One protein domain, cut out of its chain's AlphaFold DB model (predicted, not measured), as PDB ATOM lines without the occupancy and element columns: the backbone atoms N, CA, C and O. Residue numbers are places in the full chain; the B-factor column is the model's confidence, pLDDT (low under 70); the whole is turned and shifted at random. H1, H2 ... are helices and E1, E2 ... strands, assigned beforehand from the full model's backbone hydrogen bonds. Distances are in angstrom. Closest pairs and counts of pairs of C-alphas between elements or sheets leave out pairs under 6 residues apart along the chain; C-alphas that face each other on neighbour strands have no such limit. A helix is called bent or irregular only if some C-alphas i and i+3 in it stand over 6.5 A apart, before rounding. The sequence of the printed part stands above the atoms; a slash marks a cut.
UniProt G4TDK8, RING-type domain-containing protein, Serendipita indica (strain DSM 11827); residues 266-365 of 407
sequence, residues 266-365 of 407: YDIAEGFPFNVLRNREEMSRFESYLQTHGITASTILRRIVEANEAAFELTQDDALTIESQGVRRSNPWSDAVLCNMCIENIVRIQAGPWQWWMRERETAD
ATOM      1  N   TYR A 266     -10.303   2.955 -28.951       90.00
ATOM      2  CA  TYR A 266      -9.940   3.489 -27.640       90.00
ATOM      3  C   TYR A 266     -10.981   4.474 -27.112       90.00
ATOM      4  O   TYR A 266     -11.309   4.406 -25.930       90.00
ATOM      5  N   ASP A 267     -11.542   5.326 -27.978       92.19
ATOM      6  CA  ASP A 267     -12.593   6.271 -27.590       92.19
ATOM      7  C   ASP A 267     -13.824   5.530 -27.059       92.19
ATOM      8  O   ASP A 267     -14.326   5.833 -25.978       92.19
ATOM      9  N   ILE A 268     -14.307   4.520 -27.791       93.06
ATOM     10  CA  ILE A 268     -15.506   3.780 -27.380       93.06
ATOM     11  C   ILE A 268     -15.252   2.904 -26.143       93.06
ATOM     12  O   ILE A 268     -16.148   2.707 -25.319       93.06
ATOM     13  N   ALA A 269     -14.018   2.421 -25.970       93.94
ATOM     14  CA  ALA A 269     -13.610   1.645 -24.807       93.94
ATOM     15  C   ALA A 269     -13.426   2.488 -23.535       93.94
ATOM     16  O   ALA A 269     -13.289   1.916 -22.458       93.94
ATOM     17  N   GLU A 270     -13.486   3.824 -23.591       90.31
ATOM     18  CA  GLU A 270     -13.476   4.660 -22.377       90.31
ATOM     19  C   GLU A 270     -14.631   4.342 -21.415       90.31
ATOM     20  O   GLU A 270     -14.528   4.607 -20.217       90.31
ATOM     21  N   GLY A 271     -15.720   3.753 -21.922       88.81
ATOM     22  CA  GLY A 271     -16.821   3.240 -21.107       88.81
ATOM     23  C   GLY A 271     -16.513   1.943 -20.348       88.81
ATOM     24  O   GLY A 271     -17.371   1.448 -19.619       88.81
ATOM     25  N   PHE A 272     -15.334   1.342 -20.541       93.00
ATOM     26  CA  PHE A 272     -14.974   0.065 -19.928       93.00
ATOM     27  C   PHE A 272     -14.454   0.264 -18.496       93.00
ATOM     28  O   PHE A 272     -13.871   1.304 -18.174       93.00
ATOM     29  N   PRO A 273     -14.578  -0.753 -17.621       91.56
ATOM     30  CA  PRO A 273     -13.952  -0.721 -16.307       91.56
ATOM     31  C   PRO A 273     -12.448  -0.441 -16.404       91.56
ATOM     32  O   PRO A 273     -11.742  -1.041 -17.217       91.56
ATOM     33  N   PHE A 274     -11.933   0.415 -15.518       89.50
ATOM     34  CA  PHE A 274     -10.552   0.919 -15.570       89.50
ATOM     35  C   PHE A 274      -9.478  -0.172 -15.722       89.50
ATOM     36  O   PHE A 274      -8.523  -0.011 -16.483       89.50
ATOM     37  N   ASN A 275      -9.615  -1.297 -15.013       90.94
ATOM     38  CA  ASN A 275      -8.633  -2.381 -15.098       90.94
ATOM     39  C   ASN A 275      -8.711  -3.145 -16.426       90.94
ATOM     40  O   ASN A 275      -7.679  -3.614 -16.898       90.94
ATOM     41  N   VAL A 276      -9.900  -3.250 -17.026       92.50
ATOM     42  CA  VAL A 276     -10.100  -3.890 -18.335       92.50
ATOM     43  C   VAL A 276      -9.542  -3.002 -19.438       92.50
ATOM     44  O   VAL A 276      -8.790  -3.486 -20.274       92.50
ATOM     45  N   LEU A 277      -9.808  -1.694 -19.388       91.88
ATOM     46  CA  LEU A 277      -9.246  -0.730 -20.342       91.88
ATOM     47  C   LEU A 277      -7.705  -0.771 -20.373       91.88
ATOM     48  O   LEU A 277      -7.075  -0.526 -21.397       91.88
ATOM     49  N   ARG A 278      -7.077  -1.109 -19.241       90.31
ATOM     50  CA  ARG A 278      -5.618  -1.249 -19.107       90.31
ATOM     51  C   ARG A 278      -5.109  -2.680 -19.310       90.31
ATOM     52  O   ARG A 278      -3.901  -2.912 -19.214       90.31
ATOM     53  N   ASN A 279      -5.997  -3.632 -19.574       91.62
ATOM     54  CA  ASN A 279      -5.661  -5.014 -19.878       91.62
ATOM     55  C   ASN A 279      -5.371  -5.147 -21.378       91.62
ATOM     56  O   ASN A 279      -6.283  -5.185 -22.199       91.62
ATOM     57  N   ARG A 280      -4.086  -5.236 -21.737       91.06
ATOM     58  CA  ARG A 280      -3.658  -5.307 -23.145       91.06
ATOM     59  C   ARG A 280      -4.219  -6.519 -23.891       91.06
ATOM     60  O   ARG A 280      -4.510  -6.399 -25.073       91.06
ATOM     61  N   GLU A 281      -4.378  -7.656 -23.217       91.25
ATOM     62  CA  GLU A 281      -4.879  -8.883 -23.847       91.25
ATOM     63  C   GLU A 281      -6.371  -8.763 -24.162       91.25
ATOM     64  O   GLU A 281      -6.793  -9.047 -25.279       91.25
ATOM     65  N   GLU A 282      -7.177  -8.286 -23.208       91.69
ATOM     66  CA  GLU A 282      -8.619  -8.113 -23.433       91.69
ATOM     67  C   GLU A 282      -8.914  -6.987 -24.427       91.69
ATOM     68  O   GLU A 282      -9.798  -7.139 -25.270       91.69
ATOM     69  N   MET A 283      -8.144  -5.894 -24.395       93.00
ATOM     70  CA  MET A 283      -8.267  -4.828 -25.390       93.00
ATOM     71  C   MET A 283      -7.866  -5.300 -26.793       93.00
ATOM     72  O   MET A 283      -8.573  -4.994 -27.747       93.00
ATOM     73  N   SER A 284      -6.807  -6.108 -26.920       91.75
ATOM     74  CA  SER A 284      -6.408  -6.722 -28.197       91.75
ATOM     75  C   SER A 284      -7.490  -7.658 -28.749       91.75
ATOM     76  O   SER A 284      -7.810  -7.614 -29.937       91.75
ATOM     77  N   ARG A 285      -8.120  -8.469 -27.886       90.50
ATOM     78  CA  ARG A 285      -9.248  -9.336 -28.274       90.50
ATOM     79  C   ARG A 285     -10.451  -8.522 -28.736       90.50
ATOM     80  O   ARG A 285     -11.053  -8.862 -29.750       90.50
ATOM     81  N   PHE A 286     -10.788  -7.457 -28.008       92.88
ATOM     82  CA  PHE A 286     -11.874  -6.552 -28.374       92.88
ATOM     83  C   PHE A 286     -11.618  -5.903 -29.739       92.88
ATOM     84  O   PHE A 286     -12.450  -6.008 -30.635       92.88
ATOM     85  N   GLU A 287     -10.437  -5.317 -29.931       93.25
ATOM     86  CA  GLU A 287     -10.029  -4.708 -31.196       93.25
ATOM     87  C   GLU A 287     -10.053  -5.714 -32.359       93.25
ATOM     88  O   GLU A 287     -10.646  -5.438 -33.401       93.25
ATOM     89  N   SER A 288      -9.494  -6.912 -32.162       91.62
ATOM     90  CA  SER A 288      -9.473  -7.970 -33.184       91.62
ATOM     91  C   SER A 288     -10.881  -8.425 -33.570       91.62
ATOM     92  O   SER A 288     -11.156  -8.675 -34.747       91.62
ATOM     93  N   TYR A 289     -11.791  -8.514 -32.595       91.94
ATOM     94  CA  TYR A 289     -13.188  -8.854 -32.843       91.94
ATOM     95  C   TYR A 289     -13.875  -7.794 -33.706       91.94
ATOM     96  O   TYR A 289     -14.484  -8.141 -34.723       91.94
ATOM     97  N   LEU A 290     -13.734  -6.514 -33.339       92.81
ATOM     98  CA  LEU A 290     -14.309  -5.397 -34.089       92.81
ATOM     99  C   LEU A 290     -13.785  -5.352 -35.528       92.81
ATOM    100  O   LEU A 290     -14.578  -5.239 -36.461       92.81
ATOM    101  N   GLN A 291     -12.472  -5.510 -35.716       92.19
ATOM    102  CA  GLN A 291     -11.847  -5.527 -37.041       92.19
ATOM    103  C   GLN A 291     -12.361  -6.687 -37.901       92.19
ATOM    104  O   GLN A 291     -12.724  -6.484 -39.058       92.19
ATOM    105  N   THR A 292     -12.441  -7.891 -37.329       91.31
ATOM    106  CA  THR A 292     -12.864  -9.105 -38.047       91.31
ATOM    107  C   THR A 292     -14.329  -9.037 -38.486       91.31
ATOM    108  O   THR A 292     -14.673  -9.511 -39.566       91.31
ATOM    109  N   HIS A 293     -15.191  -8.418 -37.675       91.00
ATOM    110  CA  HIS A 293     -16.624  -8.281 -37.959       91.00
ATOM    111  C   HIS A 293     -16.984  -6.964 -38.665       91.00
ATOM    112  O   HIS A 293     -18.161  -6.718 -38.927       91.00
ATOM    113  N   GLY A 294     -16.001  -6.105 -38.961       92.44
ATOM    114  CA  GLY A 294     -16.234  -4.792 -39.566       92.44
ATOM    115  C   GLY A 294     -17.095  -3.863 -38.700       92.44
ATOM    116  O   GLY A 294     -17.865  -3.064 -39.231       92.44
ATOM    117  N   ILE A 295     -17.010  -3.985 -37.372       92.56
ATOM    118  CA  ILE A 295     -17.801  -3.194 -36.423       92.56
ATOM    119  C   ILE A 295     -17.023  -1.931 -36.049       92.56
ATOM    120  O   ILE A 295     -15.913  -1.998 -35.525       92.56
ATOM    121  N   THR A 296     -17.630  -0.770 -36.278       93.00
ATOM    122  CA  THR A 296     -17.083   0.540 -35.886       93.00
ATOM    123  C   THR A 296     -17.665   1.024 -34.556       93.00
ATOM    124  O   THR A 296     -18.718   0.547 -34.124       93.00
ATOM    125  N   ALA A 297     -17.035   2.017 -33.919       92.00
ATOM    126  CA  ALA A 297     -17.573   2.645 -32.708       92.00
ATOM    127  C   ALA A 297     -18.965   3.262 -32.960       92.00
ATOM    128  O   ALA A 297     -19.899   3.012 -32.196       92.00
ATOM    129  N   SER A 298     -19.146   3.935 -34.095       93.56
ATOM    130  CA  SER A 298     -20.448   4.404 -34.590       93.56
ATOM    131  C   SER A 298     -21.501   3.287 -34.689       93.56
ATOM    132  O   SER A 298     -22.665   3.467 -34.331       93.56
ATOM    133  N   THR A 299     -21.102   2.087 -35.125       93.56
ATOM    134  CA  THR A 299     -22.006   0.926 -35.207       93.56
ATOM    135  C   THR A 299     -22.434   0.438 -33.826       93.56
ATOM    136  O   THR A 299     -23.606   0.118 -33.638       93.56
ATOM    137  N   ILE A 300     -21.523   0.431 -32.849       94.19
ATOM    138  CA  ILE A 300     -21.843   0.089 -31.454       94.19
ATOM    139  C   ILE A 300     -22.861   1.083 -30.885       94.19
ATOM    140  O   ILE A 300     -23.866   0.668 -30.310       94.19
ATOM    141  N   LEU A 301     -22.645   2.389 -31.081       93.06
ATOM    142  CA  LEU A 301     -23.569   3.432 -30.621       93.06
ATOM    143  C   LEU A 301     -24.964   3.264 -31.223       93.06
ATOM    144  O   LEU A 301     -25.954   3.315 -30.494       93.06
ATOM    145  N   ARG A 302     -25.043   3.007 -32.533       92.19
ATOM    146  CA  ARG A 302     -26.310   2.740 -33.220       92.19
ATOM    147  C   ARG A 302     -27.041   1.543 -32.609       92.19
ATOM    148  O   ARG A 302     -28.201   1.683 -32.243       92.19
ATOM    149  N   ARG A 303     -26.352   0.414 -32.399       91.81
ATOM    150  CA  ARG A 303     -26.942  -0.788 -31.775       91.81
ATOM    151  C   ARG A 303     -27.452  -0.530 -30.354       91.81
ATOM    152  O   ARG A 303     -28.456  -1.105 -29.945       91.81
ATOM    153  N   ILE A 304     -26.778   0.330 -29.588       89.69
ATOM    154  CA  ILE A 304     -27.248   0.737 -28.253       89.69
ATOM    155  C   ILE A 304     -28.543   1.552 -28.363       89.69
ATOM    156  O   ILE A 304     -29.472   1.331 -27.592       89.69
ATOM    157  N   VAL A 305     -28.621   2.473 -29.326       88.00
ATOM    158  CA  VAL A 305     -29.829   3.273 -29.574       88.00
ATOM    159  C   VAL A 305     -30.993   2.401 -30.048       88.00
ATOM    160  O   VAL A 305     -32.086   2.541 -29.514       88.00
ATOM    161  N   GLU A 306     -30.753   1.458 -30.959       87.12
ATOM    162  CA  GLU A 306     -31.747   0.471 -31.412       87.12
ATOM    163  C   GLU A 306     -32.259  -0.393 -30.246       87.12
ATOM    164  O   GLU A 306     -33.456  -0.650 -30.128       87.12
ATOM    165  N   ALA A 307     -31.372  -0.806 -29.335       84.12
ATOM    166  CA  ALA A 307     -31.771  -1.539 -28.136       84.12
ATOM    167  C   ALA A 307     -32.645  -0.687 -27.196       84.12
ATOM    168  O   ALA A 307     -33.612  -1.200 -26.634       84.12
ATOM    169  N   ASN A 308     -32.338   0.607 -27.046       80.12
ATOM    170  CA  ASN A 308     -33.165   1.537 -26.271       80.12
ATOM    171  C   ASN A 308     -34.525   1.781 -26.935       80.12
ATOM    172  O   ASN A 308     -35.533   1.848 -26.239       80.12
ATOM    173  N   GLU A 309     -34.565   1.885 -28.266       81.12
ATOM    174  CA  GLU A 309     -35.807   1.991 -29.030       81.12
ATOM    175  C   GLU A 309     -36.700   0.769 -28.806       81.12
ATOM    176  O   GLU A 309     -37.892   0.925 -28.542       81.12
ATOM    177  N   ALA A 310     -36.124  -0.433 -28.881       80.50
ATOM    178  CA  ALA A 310     -36.845  -1.688 -28.694       80.50
ATOM    179  C   ALA A 310     -37.347  -1.879 -27.253       80.50
ATOM    180  O   ALA A 310     -38.381  -2.510 -27.044       80.50
ATOM    181  N   ALA A 311     -36.622  -1.342 -26.270       77.62
ATOM    182  CA  ALA A 311     -36.993  -1.383 -24.857       77.62
ATOM    183  C   ALA A 311     -37.923  -0.232 -24.429       77.62
ATOM    184  O   ALA A 311     -38.329  -0.187 -23.269       77.62
ATOM    185  N   PHE A 312     -38.232   0.719 -25.319       71.69
ATOM    186  CA  PHE A 312     -39.049   1.877 -24.977       71.69
ATOM    187  C   PHE A 312     -40.513   1.478 -24.747       71.69
ATOM    188  O   PHE A 312     -41.202   1.014 -25.657       71.69
ATOM    189  N   GLU A 313     -41.005   1.737 -23.537       66.50
ATOM    190  CA  GLU A 313     -42.411   1.599 -23.168       66.50
ATOM    191  C   GLU A 313     -42.992   2.984 -22.868       66.50
ATOM    192  O   GLU A 313     -42.455   3.731 -22.052       66.50
ATOM    193  N   LEU A 314     -44.096   3.338 -23.535       62.59
ATOM    194  CA  LEU A 314     -44.803   4.602 -23.309       62.59
ATOM    195  C   LEU A 314     -45.354   4.652 -21.878       62.59
ATOM    196  O   LEU A 314     -46.273   3.899 -21.546       62.59
ATOM    197  N   THR A 315     -44.855   5.570 -21.050       57.25
ATOM    198  CA  THR A 315     -45.421   5.819 -19.716       57.25
ATOM    199  C   THR A 315     -46.471   6.942 -19.741       57.25
ATOM    200  O   THR A 315     -46.564   7.715 -20.698       57.25
ATOM    201  N   GLN A 316     -47.302   7.053 -18.693       47.09
ATOM    202  CA  GLN A 316     -48.285   8.147 -18.580       47.09
ATOM    203  C   GLN A 316     -47.626   9.536 -18.460       47.09
ATOM    204  O   GLN A 316     -48.205  10.507 -18.946       47.09
ATOM    205  N   ASP A 317     -46.410   9.630 -17.911       43.06
ATOM    206  CA  ASP A 317     -45.631  10.878 -17.849       43.06
ATOM    207  C   ASP A 317     -45.054  11.270 -19.224       43.06
ATOM    208  O   ASP A 317     -44.919  12.456 -19.546       43.06
ATOM    209  N   ASP A 318     -44.804  10.288 -20.099       43.56
ATOM    210  CA  ASP A 318     -44.372  10.536 -21.479       43.56
ATOM    211  C   ASP A 318     -45.501  11.124 -22.345       43.56
ATOM    212  O   ASP A 318     -45.251  11.875 -23.289       43.56
ATOM    213  N   ALA A 319     -46.768  10.859 -22.011       40.66
ATOM    214  CA  ALA A 319     -47.918  11.347 -22.776       40.66
ATOM    215  C   ALA A 319     -48.052  12.885 -22.764       40.66
ATOM    216  O   ALA A 319     -48.449  13.466 -23.776       40.66
ATOM    217  N   LEU A 320     -47.674  13.544 -21.660       37.78
ATOM    218  CA  LEU A 320     -47.653  15.011 -21.535       37.78
ATOM    219  C   LEU A 320     -46.423  15.640 -22.215       37.78
ATOM    220  O   LEU A 320     -46.459  16.796 -22.637       37.78
ATOM    221  N   THR A 321     -45.331  14.889 -22.375       43.59
ATOM    222  CA  THR A 321     -44.069  15.385 -22.950       43.59
ATOM    223  C   THR A 321     -43.929  15.110 -24.451       43.59
ATOM    224  O   THR A 321     -43.185  15.828 -25.130       43.59
ATOM    225  N   ILE A 322     -44.690  14.166 -25.018       43.88
ATOM    226  CA  ILE A 322     -44.774  13.910 -26.471       43.88
ATOM    227  C   ILE A 322     -45.313  15.130 -27.241       43.88
ATOM    228  O   ILE A 322     -44.888  15.382 -28.369       43.88
ATOM    229  N   GLU A 323     -46.159  15.965 -26.629       45.03
ATOM    230  CA  GLU A 323     -46.646  17.213 -27.245       45.03
ATOM    231  C   GLU A 323     -45.549  18.286 -27.382       45.03
ATOM    232  O   GLU A 323     -45.622  19.172 -28.236       45.03
ATOM    233  N   SER A 324     -44.456  18.167 -26.621       43.03
ATOM    234  CA  SER A 324     -43.306  19.072 -26.723       43.03
ATOM    235  C   SER A 324     -42.427  18.812 -27.957       43.03
ATOM    236  O   SER A 324     -41.543  19.611 -28.251       43.03
ATOM    237  N   GLN A 325     -42.624  17.713 -28.690       47.97
ATOM    238  CA  GLN A 325     -41.804  17.327 -29.850       47.97
ATOM    239  C   GLN A 325     -42.216  18.027 -31.158       47.97
ATOM    240  O   GLN A 325     -41.570  17.815 -32.179       47.97
ATOM    241  N   GLY A 326     -43.297  18.814 -31.163       44.88
ATOM    242  CA  GLY A 326     -43.849  19.447 -32.373       44.88
ATOM    243  C   GLY A 326     -44.503  18.476 -33.370       44.88
ATOM    244  O   GLY A 326     -45.280  18.891 -34.225       44.88
ATOM    245  N   VAL A 327     -44.266  17.170 -33.211       44.09
ATOM    246  CA  VAL A 327     -44.969  16.067 -33.872       44.09
ATOM    247  C   VAL A 327     -45.266  15.013 -32.807       44.09
ATOM    248  O   VAL A 327     -44.346  14.559 -32.128       44.09
ATOM    249  N   ARG A 328     -46.532  14.600 -32.650       49.97
ATOM    250  CA  ARG A 328     -46.865  13.424 -31.830       49.97
ATOM    251  C   ARG A 328     -46.213  12.198 -32.473       49.97
ATOM    252  O   ARG A 328     -46.627  11.790 -33.554       49.97
ATOM    253  N   ARG A 329     -45.190  11.634 -31.832       56.00
ATOM    254  CA  ARG A 329     -44.529  10.395 -32.271       56.00
ATOM    255  C   ARG A 329     -44.936   9.248 -31.350       56.00
ATOM    256  O   ARG A 329     -45.075   9.455 -30.149       56.00
ATOM    257  N   SER A 330     -45.125   8.055 -31.913       57.69
ATOM    258  CA  SER A 330     -45.413   6.831 -31.151       57.69
ATOM    259  C   SER A 330     -44.179   6.297 -30.419       57.69
ATOM    260  O   SER A 330     -44.319   5.733 -29.341       57.69
ATOM    261  N   ASN A 331     -42.982   6.507 -30.976       67.31
ATOM    262  CA  ASN A 331     -41.700   6.216 -30.339       67.31
ATOM    263  C   ASN A 331     -40.715   7.364 -30.650       67.31
ATOM    264  O   ASN A 331     -40.485   7.659 -31.823       67.31
ATOM    265  N   PRO A 332     -40.150   8.061 -29.648       65.50
ATOM    266  CA  PRO A 332     -39.205   9.151 -29.885       65.50
ATOM    267  C   PRO A 332     -37.836   8.675 -30.412       65.50
ATOM    268  O   PRO A 332     -37.064   9.505 -30.900       65.50
ATOM    269  N   TRP A 333     -37.541   7.374 -30.334       73.19
ATOM    270  CA  TRP A 333     -36.259   6.787 -30.723       73.19
ATOM    271  C   TRP A 333     -36.175   6.321 -32.187       73.19
ATOM    272  O   TRP A 333     -35.063   6.202 -32.692       73.19
ATOM    273  N   SER A 334     -37.296   6.164 -32.901       71.50
ATOM    274  CA  SER A 334     -37.304   5.650 -34.289       71.50
ATOM    275  C   SER A 334     -36.564   6.531 -35.301       71.50
ATOM    276  O   SER A 334     -36.053   6.045 -36.300       71.50
ATOM    277  N   ASP A 335     -36.483   7.832 -35.021       76.31
ATOM    278  CA  ASP A 335     -35.649   8.803 -35.737       76.31
ATOM    279  C   ASP A 335     -34.779   9.551 -34.722       76.31
ATOM    280  O   ASP A 335     -34.783  10.787 -34.655       76.31
ATOM    281  N   ALA A 336     -34.114   8.793 -33.843       83.94
ATOM    282  CA  ALA A 336     -33.356   9.367 -32.746       83.94
ATOM    283  C   ALA A 336     -32.297  10.352 -33.253       83.94
ATOM    284  O   ALA A 336     -31.512  10.065 -34.160       83.94
ATOM    285  N   VAL A 337     -32.243  11.508 -32.597       89.19
ATOM    286  CA  VAL A 337     -31.169  12.482 -32.756       89.19
ATOM    287  C   VAL A 337     -30.588  12.760 -31.385       89.19
ATOM    288  O   VAL A 337     -31.305  13.163 -30.473       89.19
ATOM    289  N   LEU A 338     -29.291  12.546 -31.208       91.06
ATOM    290  CA  LEU A 338     -28.634  12.696 -29.914       91.06
ATOM    291  C   LEU A 338     -27.675  13.873 -29.926       91.06
ATOM    292  O   LEU A 338     -26.991  14.125 -30.913       91.06
ATOM    293  N   CYS A 339     -27.606  14.599 -28.809       93.38
ATOM    294  CA  CYS A 339     -26.560  15.596 -28.639       93.38
ATOM    295  C   CYS A 339     -25.227  14.948 -28.251       93.38
ATOM    296  O   CYS A 339     -25.218  13.888 -27.619       93.38
ATOM    297  N   ASN A 340     -24.110  15.619 -28.545       93.69
ATOM    298  CA  ASN A 340     -22.762  15.191 -28.138       93.69
ATOM    299  C   ASN A 340     -22.678  14.802 -26.651       93.69
ATOM    300  O   ASN A 340     -22.070  13.791 -26.319       93.69
ATOM    301  N   MET A 341     -23.346  15.545 -25.763       92.00
ATOM    302  CA  MET A 341     -23.376  15.242 -24.326       92.00
ATOM    303  C   MET A 341     -24.113  13.930 -24.011       92.00
ATOM    304  O   MET A 341     -23.702  13.174 -23.136       92.00
ATOM    305  N   CYS A 342     -25.208  13.632 -24.717       91.12
ATOM    306  CA  CYS A 342     -25.915  12.362 -24.538       91.12
ATOM    307  C   CYS A 342     -25.100  11.187 -25.071       91.12
ATOM    308  O   CYS A 342     -25.089  10.142 -24.430       91.12
ATOM    309  N   ILE A 343     -24.399  11.364 -26.193       93.69
ATOM    310  CA  ILE A 343     -23.479  10.349 -26.716       93.69
ATOM    311  C   ILE A 343     -22.363  10.090 -25.696       93.69
ATOM    312  O   ILE A 343     -22.116   8.939 -25.343       93.69
ATOM    313  N   GLU A 344     -21.751  11.142 -25.144       92.69
ATOM    314  CA  GLU A 344     -20.737  10.997 -24.094       92.69
ATOM    315  C   GLU A 344     -21.280  10.267 -22.860       92.69
ATOM    316  O   GLU A 344     -20.620   9.367 -22.341       92.69
ATOM    317  N   ASN A 345     -22.495  10.594 -22.419       88.38
ATOM    318  CA  ASN A 345     -23.120   9.926 -21.280       88.38
ATOM    319  C   ASN A 345     -23.396   8.441 -21.547       88.38
ATOM    320  O   ASN A 345     -23.158   7.622 -20.659       88.38
ATOM    321  N   ILE A 346     -23.853   8.084 -22.752       88.38
ATOM    322  CA  ILE A 346     -24.046   6.683 -23.155       88.38
ATOM    323  C   ILE A 346     -22.721   5.921 -23.053       88.38
ATOM    324  O   ILE A 346     -22.680   4.823 -22.497       88.38
ATOM    325  N   VAL A 347     -21.628   6.513 -23.542       90.12
ATOM    326  CA  VAL A 347     -20.310   5.872 -23.515       90.12
ATOM    327  C   VAL A 347     -19.768   5.771 -22.093       90.12
ATOM    328  O   VAL A 347     -19.509   4.670 -21.614       90.12
ATOM    329  N   ARG A 348     -19.609   6.903 -21.402       85.81
ATOM    330  CA  ARG A 348     -18.813   6.985 -20.170       85.81
ATOM    331  C   ARG A 348     -19.604   6.741 -18.893       85.81
ATOM    332  O   ARG A 348     -19.071   6.155 -17.958       85.81
ATOM    333  N   ILE A 349     -20.847   7.214 -18.831       77.06
ATOM    334  CA  ILE A 349     -21.633   7.203 -17.587       77.06
ATOM    335  C   ILE A 349     -22.486   5.943 -17.501       77.06
ATOM    336  O   ILE A 349     -22.490   5.261 -16.481       77.06
ATOM    337  N   GLN A 350     -23.177   5.603 -18.585       79.38
ATOM    338  CA  GLN A 350     -24.015   4.405 -18.652       79.38
ATOM    339  C   GLN A 350     -23.202   3.138 -18.939       79.38
ATOM    340  O   GLN A 350     -23.745   2.037 -18.859       79.38
ATOM    341  N   ALA A 351     -21.912   3.280 -19.269       85.62
ATOM    342  CA  ALA A 351     -21.050   2.183 -19.695       85.62
ATOM    343  C   ALA A 351     -21.694   1.370 -20.838       85.62
ATOM    344  O   ALA A 351     -21.606   0.142 -20.877       85.62
ATOM    345  N   GLY A 352     -22.377   2.052 -21.764       89.06
ATOM    346  CA  GLY A 352     -23.143   1.431 -22.846       89.06
ATOM    347  C   GLY A 352     -22.304   0.463 -23.687       89.06
ATOM    348  O   GLY A 352     -22.700  -0.695 -23.826       89.06
ATOM    349  N   PRO A 353     -21.116   0.866 -24.178       92.88
ATOM    350  CA  PRO A 353     -20.223  -0.026 -24.916       92.88
ATOM    351  C   PRO A 353     -19.766  -1.244 -24.113       92.88
ATOM    352  O   PRO A 353     -19.651  -2.331 -24.672       92.88
ATOM    353  N   TRP A 354     -19.542  -1.089 -22.805       92.00
ATOM    354  CA  TRP A 354     -19.190  -2.204 -21.927       92.00
ATOM    355  C   TRP A 354     -20.337  -3.209 -21.813       92.00
ATOM    356  O   TRP A 354     -20.134  -4.405 -22.006       92.00
ATOM    357  N   GLN A 355     -21.556  -2.732 -21.553       89.81
ATOM    358  CA  GLN A 355     -22.739  -3.590 -21.467       89.81
ATOM    359  C   GLN A 355     -23.053  -4.270 -22.801       89.81
ATOM    360  O   GLN A 355     -23.386  -5.454 -22.824       89.81
ATOM    361  N   TRP A 356     -22.929  -3.531 -23.909       92.00
ATOM    362  CA  TRP A 356     -23.035  -4.096 -25.250       92.00
ATOM    363  C   TRP A 356     -22.006  -5.209 -25.440       92.00
ATOM    364  O   TRP A 356     -22.393  -6.315 -25.797       92.00
ATOM    365  N   TRP A 357     -20.735  -4.959 -25.114       92.12
ATOM    366  CA  TRP A 357     -19.675  -5.946 -25.283       92.12
ATOM    367  C   TRP A 357     -19.899  -7.207 -24.444       92.12
ATOM    368  O   TRP A 357     -19.717  -8.310 -24.952       92.12
ATOM    369  N   MET A 358     -20.347  -7.080 -23.191       88.50
ATOM    370  CA  MET A 358     -20.680  -8.251 -22.372       88.50
ATOM    371  C   MET A 358     -21.772  -9.113 -23.019       88.50
ATOM    372  O   MET A 358     -21.601 -10.324 -23.098       88.50
ATOM    373  N   ARG A 359     -22.857  -8.495 -23.512       87.31
ATOM    374  CA  ARG A 359     -23.947  -9.217 -24.189       87.31
ATOM    375  C   ARG A 359     -23.490  -9.828 -25.507       87.31
ATOM    376  O   ARG A 359     -23.775 -10.990 -25.771       87.31
ATOM    377  N   GLU A 360     -22.747  -9.068 -26.309       88.88
ATOM    378  CA  GLU A 360     -22.229  -9.542 -27.590       88.88
ATOM    379  C   GLU A 360     -21.364 -10.788 -27.365       88.88
ATOM    380  O   GLU A 360     -21.541 -11.777 -28.063       88.88
ATOM    381  N   ARG A 361     -20.514 -10.809 -26.329       85.19
ATOM    382  CA  ARG A 361     -19.682 -11.973 -25.981       85.19
ATOM    383  C   ARG A 361     -20.456 -13.224 -25.554       85.19
ATOM    384  O   ARG A 361     -19.886 -14.309 -25.637       85.19
ATOM    385  N   GLU A 362     -21.690 -13.094 -25.076       81.56
ATOM    386  CA  GLU A 362     -22.540 -14.246 -24.736       81.56
ATOM    387  C   GLU A 362     -23.127 -14.904 -25.989       81.56
ATOM    388  O   GLU A 362     -23.352 -16.112 -26.006       81.56
ATOM    389  N   THR A 363     -23.362 -14.115 -27.039       79.56
ATOM    390  CA  THR A 363     -24.008 -14.570 -28.278       79.56
ATOM    391  C   THR A 363     -23.049 -14.747 -29.451       79.56
ATOM    392  O   THR A 363     -23.400 -15.399 -30.432       79.56
ATOM    393  N   ALA A 364     -21.866 -14.139 -29.391       73.62
ATOM    394  CA  ALA A 364     -20.921 -14.096 -30.493       73.62
ATOM    395  C   ALA A 364     -20.094 -15.375 -30.601       73.62
ATOM    396  O   ALA A 364     -19.653 -15.957 -29.607       73.62
ATOM    397  N   ASP A 365     -19.784 -15.732 -31.845       71.94
ATOM    398  CA  ASP A 365     -18.770 -16.725 -32.178       71.94
ATOM    399  C   ASP A 365     -17.371 -16.125 -31.951       71.94
ATOM    400  O   ASP A 365     -16.694 -15.639 -32.857       71.94
TER     401      ASP A 365
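AT A GLANCE: This is residues 266 to 365 of the 407 residues of the protein "RING-type domain-containing protein" of Serendipita indica (strain DSM 11827) (UniProt G4TDK8). The model is a loose, elongated group of helices in which H4 lies near the middle and H7 meets it with its first residues, nearly at a right angle. H1, H2 and H3 gather toward one side of the long axis, while H5, which touches no helix, sticks out far on the other side, and a long link leads from it back to E1 and H6. The printed part has 100 residues, with seven named helices and one named strand in the order H1 H2 H3 H4 H5 E1 H6 H7, and the class is mostly helix. The whole is loose, with a radius of gyration of the C-alphas of 16.1 A, and spans 49 by 26 by 20 A.

HOW THE PARTS SIT: H1, residues 266 to 269, only just touches H7, residues 352 to 363, with 3 pairs of C-alphas within 8 A; the closest are those of Ile 268 and Pro 353, 6.5 A apart, and of H7 residues 353 to 354 alone take part. H2, residues 274 to 277, and H3, residues 280 to 293, only just touch, and only at the corner by their link, with 3 pairs within 8 A; the closest C-alphas, of Leu 277 and Met 283, are 6.6 A apart. H1 and H3 are near each other, with 5 pairs of C-alphas within 10 A. H3 and H7 are only just apart, their closest C-alphas 8.4 A from each other. H4, residues 297 to 310, touches H7 with residues 300 to 304 alone, about perpendicular at 82 degrees; the closest C-alphas, of Ile 300 and Pro 353, are 6.7 A apart. H5, residues 316 to 325, is apart from H4. E1, residues 337 to 339, pairs with no named strand, and it meets H6, residues 340 to 349, only through their link. H6 and H7 only just touch, with 3 pairs of C-alphas within 8 A, and only at the corner by their link, with the C-alphas of Ile 346 and Gly 352 closest at 5.3 A; they run the same way at a steep tilt of 58 degrees. H6 and H4 are close but not clearly touching, about perpendicular at 87 degrees, with the C-alphas of Leu 301 and Ile 343 closest at 7.9 A. H7 is the hub, touching H1, H4 and H6. In H3, H4, H6 and H7 every O i to N i+4 pair is within hydrogen-bond range; H5 has 1 of 6, beside 4 of 7 O i to N i+3 pairs, and H1 and H2 are too short for an O i to N i+4 pair.

IN THESE COORDINATES: H1 begins at C-alpha 266, (-9.940, 3.489, -27.640), and H2 follows after a tight link. H3 measures 19.9 A from first to last C-alpha, H4 20.2 A, H5 15.9 A, H6 13.3 A and H7 16.9 A. H5 begins at C-alpha 316, (-48.285, 8.147, -18.580), and is neither bent nor irregular, but only just: C-alphas 320 and 323 are 6.2 A apart. H6 is likewise only just neither, with C-alphas 346 and 349 at 6.1 A. H7 ends at C-alpha 363, (-24.008, -14.570, -28.278).

THE WHOLE: The two C-alphas farthest apart, of Glu 281 and Glu 323, are 49.4 A from each other. The printed part has no cut; the link from H5 to E1, of 11 residues, is long and the others are tight. The mean pLDDT of the printed part is 80.8, and residues 313 to 332 are under 70.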